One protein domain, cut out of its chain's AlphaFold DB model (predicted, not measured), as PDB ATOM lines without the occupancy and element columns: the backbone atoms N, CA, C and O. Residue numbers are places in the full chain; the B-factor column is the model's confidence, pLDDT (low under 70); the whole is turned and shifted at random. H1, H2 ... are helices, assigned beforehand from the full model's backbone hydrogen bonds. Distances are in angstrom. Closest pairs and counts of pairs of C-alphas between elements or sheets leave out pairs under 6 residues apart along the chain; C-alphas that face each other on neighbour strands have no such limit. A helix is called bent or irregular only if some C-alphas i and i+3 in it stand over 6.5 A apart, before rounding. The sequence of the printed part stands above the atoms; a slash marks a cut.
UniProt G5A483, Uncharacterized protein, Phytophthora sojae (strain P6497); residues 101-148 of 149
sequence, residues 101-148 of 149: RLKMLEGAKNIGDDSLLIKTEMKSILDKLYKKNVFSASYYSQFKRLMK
ATOM      1  N   ARG A 101      20.664   6.171  34.410       96.19
ATOM      2  CA  ARG A 101      21.634   5.166  34.865       96.19
ATOM      3  C   ARG A 101      22.914   5.210  34.032       96.19
ATOM      4  O   ARG A 101      23.995   5.235  34.608       96.19
ATOM      5  N   LEU A 102      22.802   5.309  32.706       94.06
ATOM      6  CA  LEU A 102      23.960   5.424  31.817       94.06
ATOM      7  C   LEU A 102      24.804   6.670  32.126       94.06
ATOM      8  O   LEU A 102      26.019   6.555  32.244       94.06
ATOM      9  N   LYS A 103      24.168   7.833  32.321       92.62
ATOM     10  CA  LYS A 103      24.852   9.083  32.706       92.62
ATOM     11  C   LYS A 103      25.562   8.967  34.051       92.62
ATOM     12  O   LYS A 103      26.664   9.477  34.215       92.62
ATOM     13  N   MET A 104      24.936   8.299  35.017       94.31
ATOM     14  CA  MET A 104      25.531   8.082  36.333       94.31
ATOM     15  C   MET A 104      26.784   7.199  36.241       94.31
ATOM     16  O   MET A 104      27.801   7.521  36.847       94.31
ATOM     17  N   LEU A 105      26.730   6.123  35.449       92.56
ATOM     18  CA  LEU A 105      27.871   5.231  35.214       92.56
ATOM     19  C   LEU A 105      29.003   5.930  34.447       92.56
ATOM     20  O   LEU A 105      30.170   5.778  34.795       92.56
ATOM     21  N   GLU A 106      28.660   6.738  33.442       90.56
ATOM     22  CA  GLU A 106      29.614   7.605  32.744       90.56
ATOM     23  C   GLU A 106      30.297   8.583  33.713       90.56
ATOM     24  O   GLU A 106      31.518   8.723  33.686       90.56
ATOM     25  N   GLY A 107      29.531   9.210  34.611       90.94
ATOM     26  CA  GLY A 107      30.063  10.080  35.658       90.94
ATOM     27  C   GLY A 107      31.019   9.355  36.608       90.94
ATOM     28  O   GLY A 107      32.122   9.841  36.841       90.94
ATOM     29  N   ALA A 108      30.637   8.172  37.101       89.25
ATOM     30  CA  ALA A 108      31.481   7.355  37.978       89.25
ATOM     31  C   ALA A 108      32.821   7.004  37.314       89.25
ATOM     32  O   ALA A 108      33.886   7.195  37.905       89.25
ATOM     33  N   LYS A 109      32.774   6.597  36.041       87.00
ATOM     34  CA  LYS A 109      33.973   6.315  35.254       87.00
ATOM     35  C   LYS A 109      34.865   7.544  35.081       87.00
ATOM     36  O   LYS A 109      36.078   7.445  35.241       87.00
ATOM     37  N   ASN A 110      34.278   8.703  34.783       86.62
ATOM     38  CA  ASN A 110      35.024   9.952  34.605       86.62
ATOM     39  C   ASN A 110      35.705  10.438  35.897       86.62
ATOM     40  O   ASN A 110      36.692  11.164  35.820       86.62
ATOM     41  N   ILE A 111      35.205  10.030  37.069       89.62
ATOM     42  CA  ILE A 111      35.793  10.339  38.386       89.62
ATOM     43  C   ILE A 111      36.862   9.299  38.791       89.62
ATOM     44  O   ILE A 111      37.610   9.522  39.740       89.62
ATOM     45  N   GLY A 112      37.001   8.198  38.041       81.62
ATOM     46  CA  GLY A 112      38.079   7.217  38.199       81.62
ATOM     47  C   GLY A 112      37.637   5.796  38.561       81.62
ATOM     48  O   GLY A 112      38.500   4.932  38.713       81.62
ATOM     49  N   ASP A 113      36.334   5.513  38.671       78.75
ATOM     50  CA  ASP A 113      35.837   4.141  38.860       78.75
ATOM     51  C   ASP A 113      35.771   3.404  37.510       78.75
ATOM     52  O   ASP A 113      34.767   3.430  36.798       78.75
ATOM     53  N   ASP A 114      36.884   2.773  37.125       75.62
ATOM     54  CA  ASP A 114      37.023   2.058  35.848       75.62
ATOM     55  C   ASP A 114      36.823   0.535  35.975       75.62
ATOM     56  O   ASP A 114      37.444  -0.263  35.258       75.62
ATOM     57  N   SER A 115      35.957   0.111  36.899       84.44
ATOM     58  CA  SER A 115      35.674  -1.306  37.125       84.44
ATOM     59  C   SER A 115      35.060  -1.997  35.894       84.44
ATOM     60  O   SER A 115      34.281  -1.431  35.118       84.44
ATOM     61  N   LEU A 116      35.387  -3.283  35.708       84.81
ATOM     62  CA  LEU A 116      34.839  -4.105  34.618       84.81
ATOM     63  C   LEU A 116      33.304  -4.217  34.689       84.81
ATOM     64  O   LEU A 116      32.637  -4.351  33.660       84.81
ATOM     65  N   LEU A 117      32.747  -4.127  35.899       87.00
ATOM     66  CA  LEU A 117      31.309  -4.154  36.144       87.00
ATOM     67  C   LEU A 117      30.619  -2.925  35.537       87.00
ATOM     68  O   LEU A 117      29.660  -3.090  34.782       87.00
ATOM     69  N   ILE A 118      31.158  -1.721  35.764       88.12
ATOM     70  CA  ILE A 118      30.625  -0.476  35.188       88.12
ATOM     71  C   ILE A 118      30.666  -0.521  33.663       88.12
ATOM     72  O   ILE A 118      29.665  -0.223  33.014       88.12
ATOM     73  N   LYS A 119      31.783  -0.961  33.068       88.00
ATOM     74  CA  LYS A 119      31.892  -1.098  31.604       88.00
ATOM     75  C   LYS A 119      30.839  -2.048  31.038       88.00
ATOM     76  O   LYS A 119      30.152  -1.714  30.073       88.00
ATOM     77  N   THR A 120      30.692  -3.222  31.649       90.81
ATOM     78  CA  THR A 120      29.710  -4.226  31.217       90.81
ATOM     79  C   THR A 120      28.285  -3.679  31.300       90.81
ATOM     80  O   THR A 120      27.509  -3.826  30.352       90.81
ATOM     81  N   GLU A 121      27.952  -2.995  32.396       93.81
ATOM     82  CA  GLU A 121      26.629  -2.404  32.590       93.81
ATOM     83  C   GLU A 121      26.360  -1.265  31.594       93.81
ATOM     84  O   GLU A 121      25.323  -1.263  30.927       93.81
ATOM     85  N   MET A 122      27.314  -0.343  31.412       92.88
ATOM     86  CA  MET A 122      27.214   0.745  30.432       92.88
ATOM     87  C   MET A 122      26.962   0.210  29.025       92.88
ATOM     88  O   MET A 122      26.080   0.713  28.329       92.88
ATOM     89  N   LYS A 123      27.704  -0.825  28.611       93.12
ATOM     90  CA  LYS A 123      27.534  -1.461  27.303       93.12
ATOM     91  C   LYS A 123      26.146  -2.076  27.155       93.12
ATOM     92  O   LYS A 123      25.478  -1.823  26.159       93.12
ATOM     93  N   SER A 124      25.688  -2.821  28.161       94.50
ATOM     94  CA  SER A 124      24.356  -3.439  28.165       94.50
ATOM     95  C   SER A 124      23.235  -2.400  28.025       94.50
ATOM     96  O   SER A 124      22.334  -2.552  27.194       94.50
ATOM     97  N   ILE A 125      23.312  -1.301  28.784       95.00
ATOM     98  CA  ILE A 125      22.326  -0.213  28.721       95.00
ATOM     99  C   ILE A 125      22.388   0.505  27.369       95.00
ATOM    100  O   ILE A 125      21.346   0.752  26.757       95.00
ATOM    101  N   LEU A 126      23.591   0.813  26.883       93.88
ATOM    102  CA  LEU A 126      23.800   1.476  25.599       93.88
ATOM    103  C   LEU A 126      23.231   0.643  24.440       93.88
ATOM    104  O   LEU A 126      22.474   1.169  23.621       93.88
ATOM    105  N   ASP A 127      23.536  -0.656  24.404       93.62
ATOM    106  CA  ASP A 127      23.038  -1.589  23.392       93.62
ATOM    107  C   ASP A 127      21.506  -1.672  23.430       93.62
ATOM    108  O   ASP A 127      20.849  -1.685  22.384       93.62
ATOM    109  N   LYS A 128      20.913  -1.688  24.631       94.19
ATOM    110  CA  LYS A 128      19.455  -1.694  24.813       94.19
ATOM    111  C   LYS A 128      18.812  -0.411  24.278       94.19
ATOM    112  O   LYS A 128      17.847  -0.486  23.518       94.19
ATOM    113  N   LEU A 129      19.344   0.759  24.631       93.75
ATOM    114  CA  LEU A 129      18.832   2.053  24.162       93.75
ATOM    115  C   LEU A 129      18.973   2.208  22.640       93.75
ATOM    116  O   LEU A 129      18.059   2.713  21.985       93.75
ATOM    117  N   TYR A 130      20.069   1.708  22.063       92.50
ATOM    118  CA  TYR A 130      20.268   1.682  20.616       92.50
ATOM    119  C   TYR A 130      19.242   0.787  19.909       92.50
ATOM    120  O   TYR A 130      18.575   1.238  18.979       92.50
ATOM    121  N   LYS A 131      19.019  -0.444  20.396       91.50
ATOM    122  CA  LYS A 131      17.993  -1.361  19.851       91.50
ATOM    123  C   LYS A 131      16.581  -0.769  19.887       91.50
ATOM    124  O   LYS A 131      15.762  -1.081  19.025       91.50
ATOM    125  N   LYS A 132      16.297   0.100  20.860       92.19
ATOM    126  CA  LYS A 132      15.015   0.809  21.004       92.19
ATOM    127  C   LYS A 132      14.943   2.121  20.205       92.19
ATOM    128  O   LYS A 132      13.981   2.869  20.370       92.19
ATOM    129  N   ASN A 133      15.921   2.389  19.334       89.56
ATOM    130  CA  ASN A 133      16.042   3.599  18.510       89.56
ATOM    131  C   ASN A 133      16.067   4.910  19.318       89.56
ATOM    132  O   ASN A 133      15.632   5.949  18.824       89.56
ATOM    133  N   VAL A 134      16.560   4.878  20.561       89.69
ATOM    134  CA  VAL A 134      16.723   6.092  21.380       89.69
ATOM    135  C   VAL A 134      17.911   6.920  20.893       89.69
ATOM    136  O   VAL A 134      17.866   8.147  20.911       89.69
ATOM    137  N   PHE A 135      18.965   6.252  20.425       88.12
ATOM    138  CA  PHE A 135      20.181   6.887  19.928       88.12
ATOM    139  C   PHE A 135      20.372   6.665  18.431       88.12
ATOM    140  O   PHE A 135      20.027   5.613  17.893       88.12
ATOM    141  N   SER A 136      20.999   7.639  17.769       88.00
ATOM    142  CA  SER A 136      21.480   7.468  16.400       88.00
ATOM    143  C   SER A 136      22.659   6.490  16.349       88.00
ATOM    144  O   SER A 136      23.409   6.329  17.316       88.00
ATOM    145  N   ALA A 137      22.880   5.882  15.181       89.56
ATOM    146  CA  ALA A 137      24.045   5.028  14.947       89.56
ATOM    147  C   ALA A 137      25.376   5.776  15.160       89.56
ATOM    148  O   ALA A 137      26.345   5.191  15.651       89.56
ATOM    149  N   SER A 138      25.416   7.076  14.837       89.62
ATOM    150  CA  SER A 138      26.587   7.927  15.058       89.62
ATOM    151  C   SER A 138      26.893   8.106  16.545       89.62
ATOM    152  O   SER A 138      28.029   7.874  16.955       89.62
ATOM    153  N   TYR A 139      25.883   8.434  17.358       89.50
ATOM    154  CA  TYR A 139      26.045   8.594  18.803       89.50
ATOM    155  C   TYR A 139      26.473   7.281  19.460       89.50
ATOM    156  O   TYR A 139      27.453   7.253  20.200       89.50
ATOM    157  N   TYR A 140      25.790   6.180  19.130       89.81
ATOM    158  CA  TYR A 140      26.118   4.846  19.632       89.81
ATOM    159  C   TYR A 140      27.589   4.481  19.367       89.81
ATOM    160  O   TYR A 140      28.319   4.098  20.284       89.81
ATOM    161  N   SER A 141      28.049   4.675  18.129       89.44
ATOM    162  CA  SER A 141      29.426   4.360  17.727       89.44
ATOM    163  C   SER A 141      30.454   5.253  18.428       89.44
ATOM    164  O   SER A 141      31.490   4.770  18.888       89.44
ATOM    165  N   GLN A 142      30.170   6.554  18.539       89.75
ATOM    166  CA  GLN A 142      31.053   7.504  19.212       89.75
ATOM    167  C   GLN A 142      31.173   7.193  20.705       89.75
ATOM    168  O   GLN A 142      32.290   7.143  21.221       89.75
ATOM    169  N   PHE A 143      30.050   6.945  21.381       87.75
ATOM    170  CA  PHE A 143      30.021   6.633  22.807       87.75
ATOM    171  C   PHE A 143      30.788   5.342  23.100       87.75
ATOM    172  O   PHE A 143      31.656   5.317  23.970       87.75
ATOM    173  N   LYS A 144      30.547   4.288  22.310       88.69
ATOM    174  CA  LYS A 144      31.258   3.010  22.432       88.69
ATOM    175  C   LYS A 144      32.776   3.178  22.298       88.69
ATOM    176  O   LYS A 144      33.530   2.649  23.113       88.69
ATOM    177  N   ARG A 145      33.220   3.979  21.321       88.12
ATOM    178  CA  ARG A 145      34.641   4.296  21.107       88.12
ATOM    179  C   ARG A 145      35.244   5.076  22.276       88.12
ATOM    180  O   ARG A 145      36.302   4.694  22.764       88.12
ATOM    181  N   LEU A 146      34.585   6.149  22.723       84.19
ATOM    182  CA  LEU A 146      35.052   6.976  23.846       84.19
ATOM    183  C   LEU A 146      35.164   6.156  25.132       84.19
ATOM    184  O   LEU A 146      36.128   6.284  25.885       84.19
ATOM    185  N   MET A 147      34.206   5.258  25.346       80.12
ATOM    186  CA  MET A 147      34.132   4.465  26.560       80.12
ATOM    187  C   MET A 147      34.918   3.152  26.502       80.12
ATOM    188  O   MET A 147      34.974   2.461  27.520       80.12
ATOM    189  N   LYS A 148      35.580   2.836  25.380       81.31
ATOM    190  CA  LYS A 148      36.314   1.574  25.174       81.31
ATOM    191  C   LYS A 148      35.449   0.341  25.517       81.31
ATOM    192  O   LYS A 148      35.906  -0.546  26.237       81.31
TER     193      LYS A 148
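What this domain is: This is residues 101 to 148 of the 149 residues of an uncharacterized protein of Phytophthora sojae (strain P6497) (UniProt G5A483). The longest helix, H2, runs along the length of this small domain, and H1 and H3 each fold back along it from opposite ends, so that the three helices go up and down. H3 runs almost exactly alongside H2, at 3 degrees, whereas H1 comes closest to H2 at Leu 102, beside Met 122, and slants to it at 38 degrees, and the centres of the three helices make a triangle with a narrow gap between H1 and H3. The printed part has 48 residues with three named helices, in the order H1, H2, H3 along the chain, and no named strand; the class is all helix. The whole is compact, with a radius of gyration of the C-alphas of 10.4 A, yet elongated in outline, spanning 29 by 16 by 15 A.

Where its parts are: H2 is residues 116 to 131, Leu 116 to Lys 131, and measures 22.6 A from first to last C-alpha; it begins at C-alpha 116 at (34.839, -4.105, 34.618) and ends at C-alpha 131 at (17.993, -1.361, 19.851). H1 is residues 101 to 111, 15.5 A long from first to last C-alpha, and begins at C-alpha 101 at (21.634, 5.166, 34.865). H3 is residues 137 to 147, 15.4 A long from first to last C-alpha, and ends at C-alpha 147 at (34.132, 4.465, 26.560).

How they stand to each other: H2 touches both other helices. H2 and H3 form a helical hairpin and run opposite ways at a shallow tilt of 3 degrees. Their closest C-alphas are those of Tyr 130 and Tyr 140, 6.7 A apart, and their centres are 11.6 A apart. H1 and H2 form a second helical hairpin and run opposite ways at a steep tilt of 38 degrees. Their closest C-alphas are those of Leu 102 and Met 122, 5.9 A apart, and their centres are 11.7 A apart. H1 and H3 are apart, but only just: their closest C-alphas are 8.3 A from each other. In H1, H2 and H3 every O i to N i+4 pair is within hydrogen-bond range, and no helix is bent or irregular.

The domain as a whole: The two C-alphas farthest apart are those of Gly 112 and Asn 133, at 29.8 A, one in each link. The first and last printed C-alphas, those of Arg 101 and Lys 148, are 18.0 A apart. The link from H1 to H2 has 4 residues and is tight. The link from H2 to H3 has 5 residues and is also tight. The printed part has no cut. The mean pLDDT of the printed part is 89.3, and no printed residue is under 70.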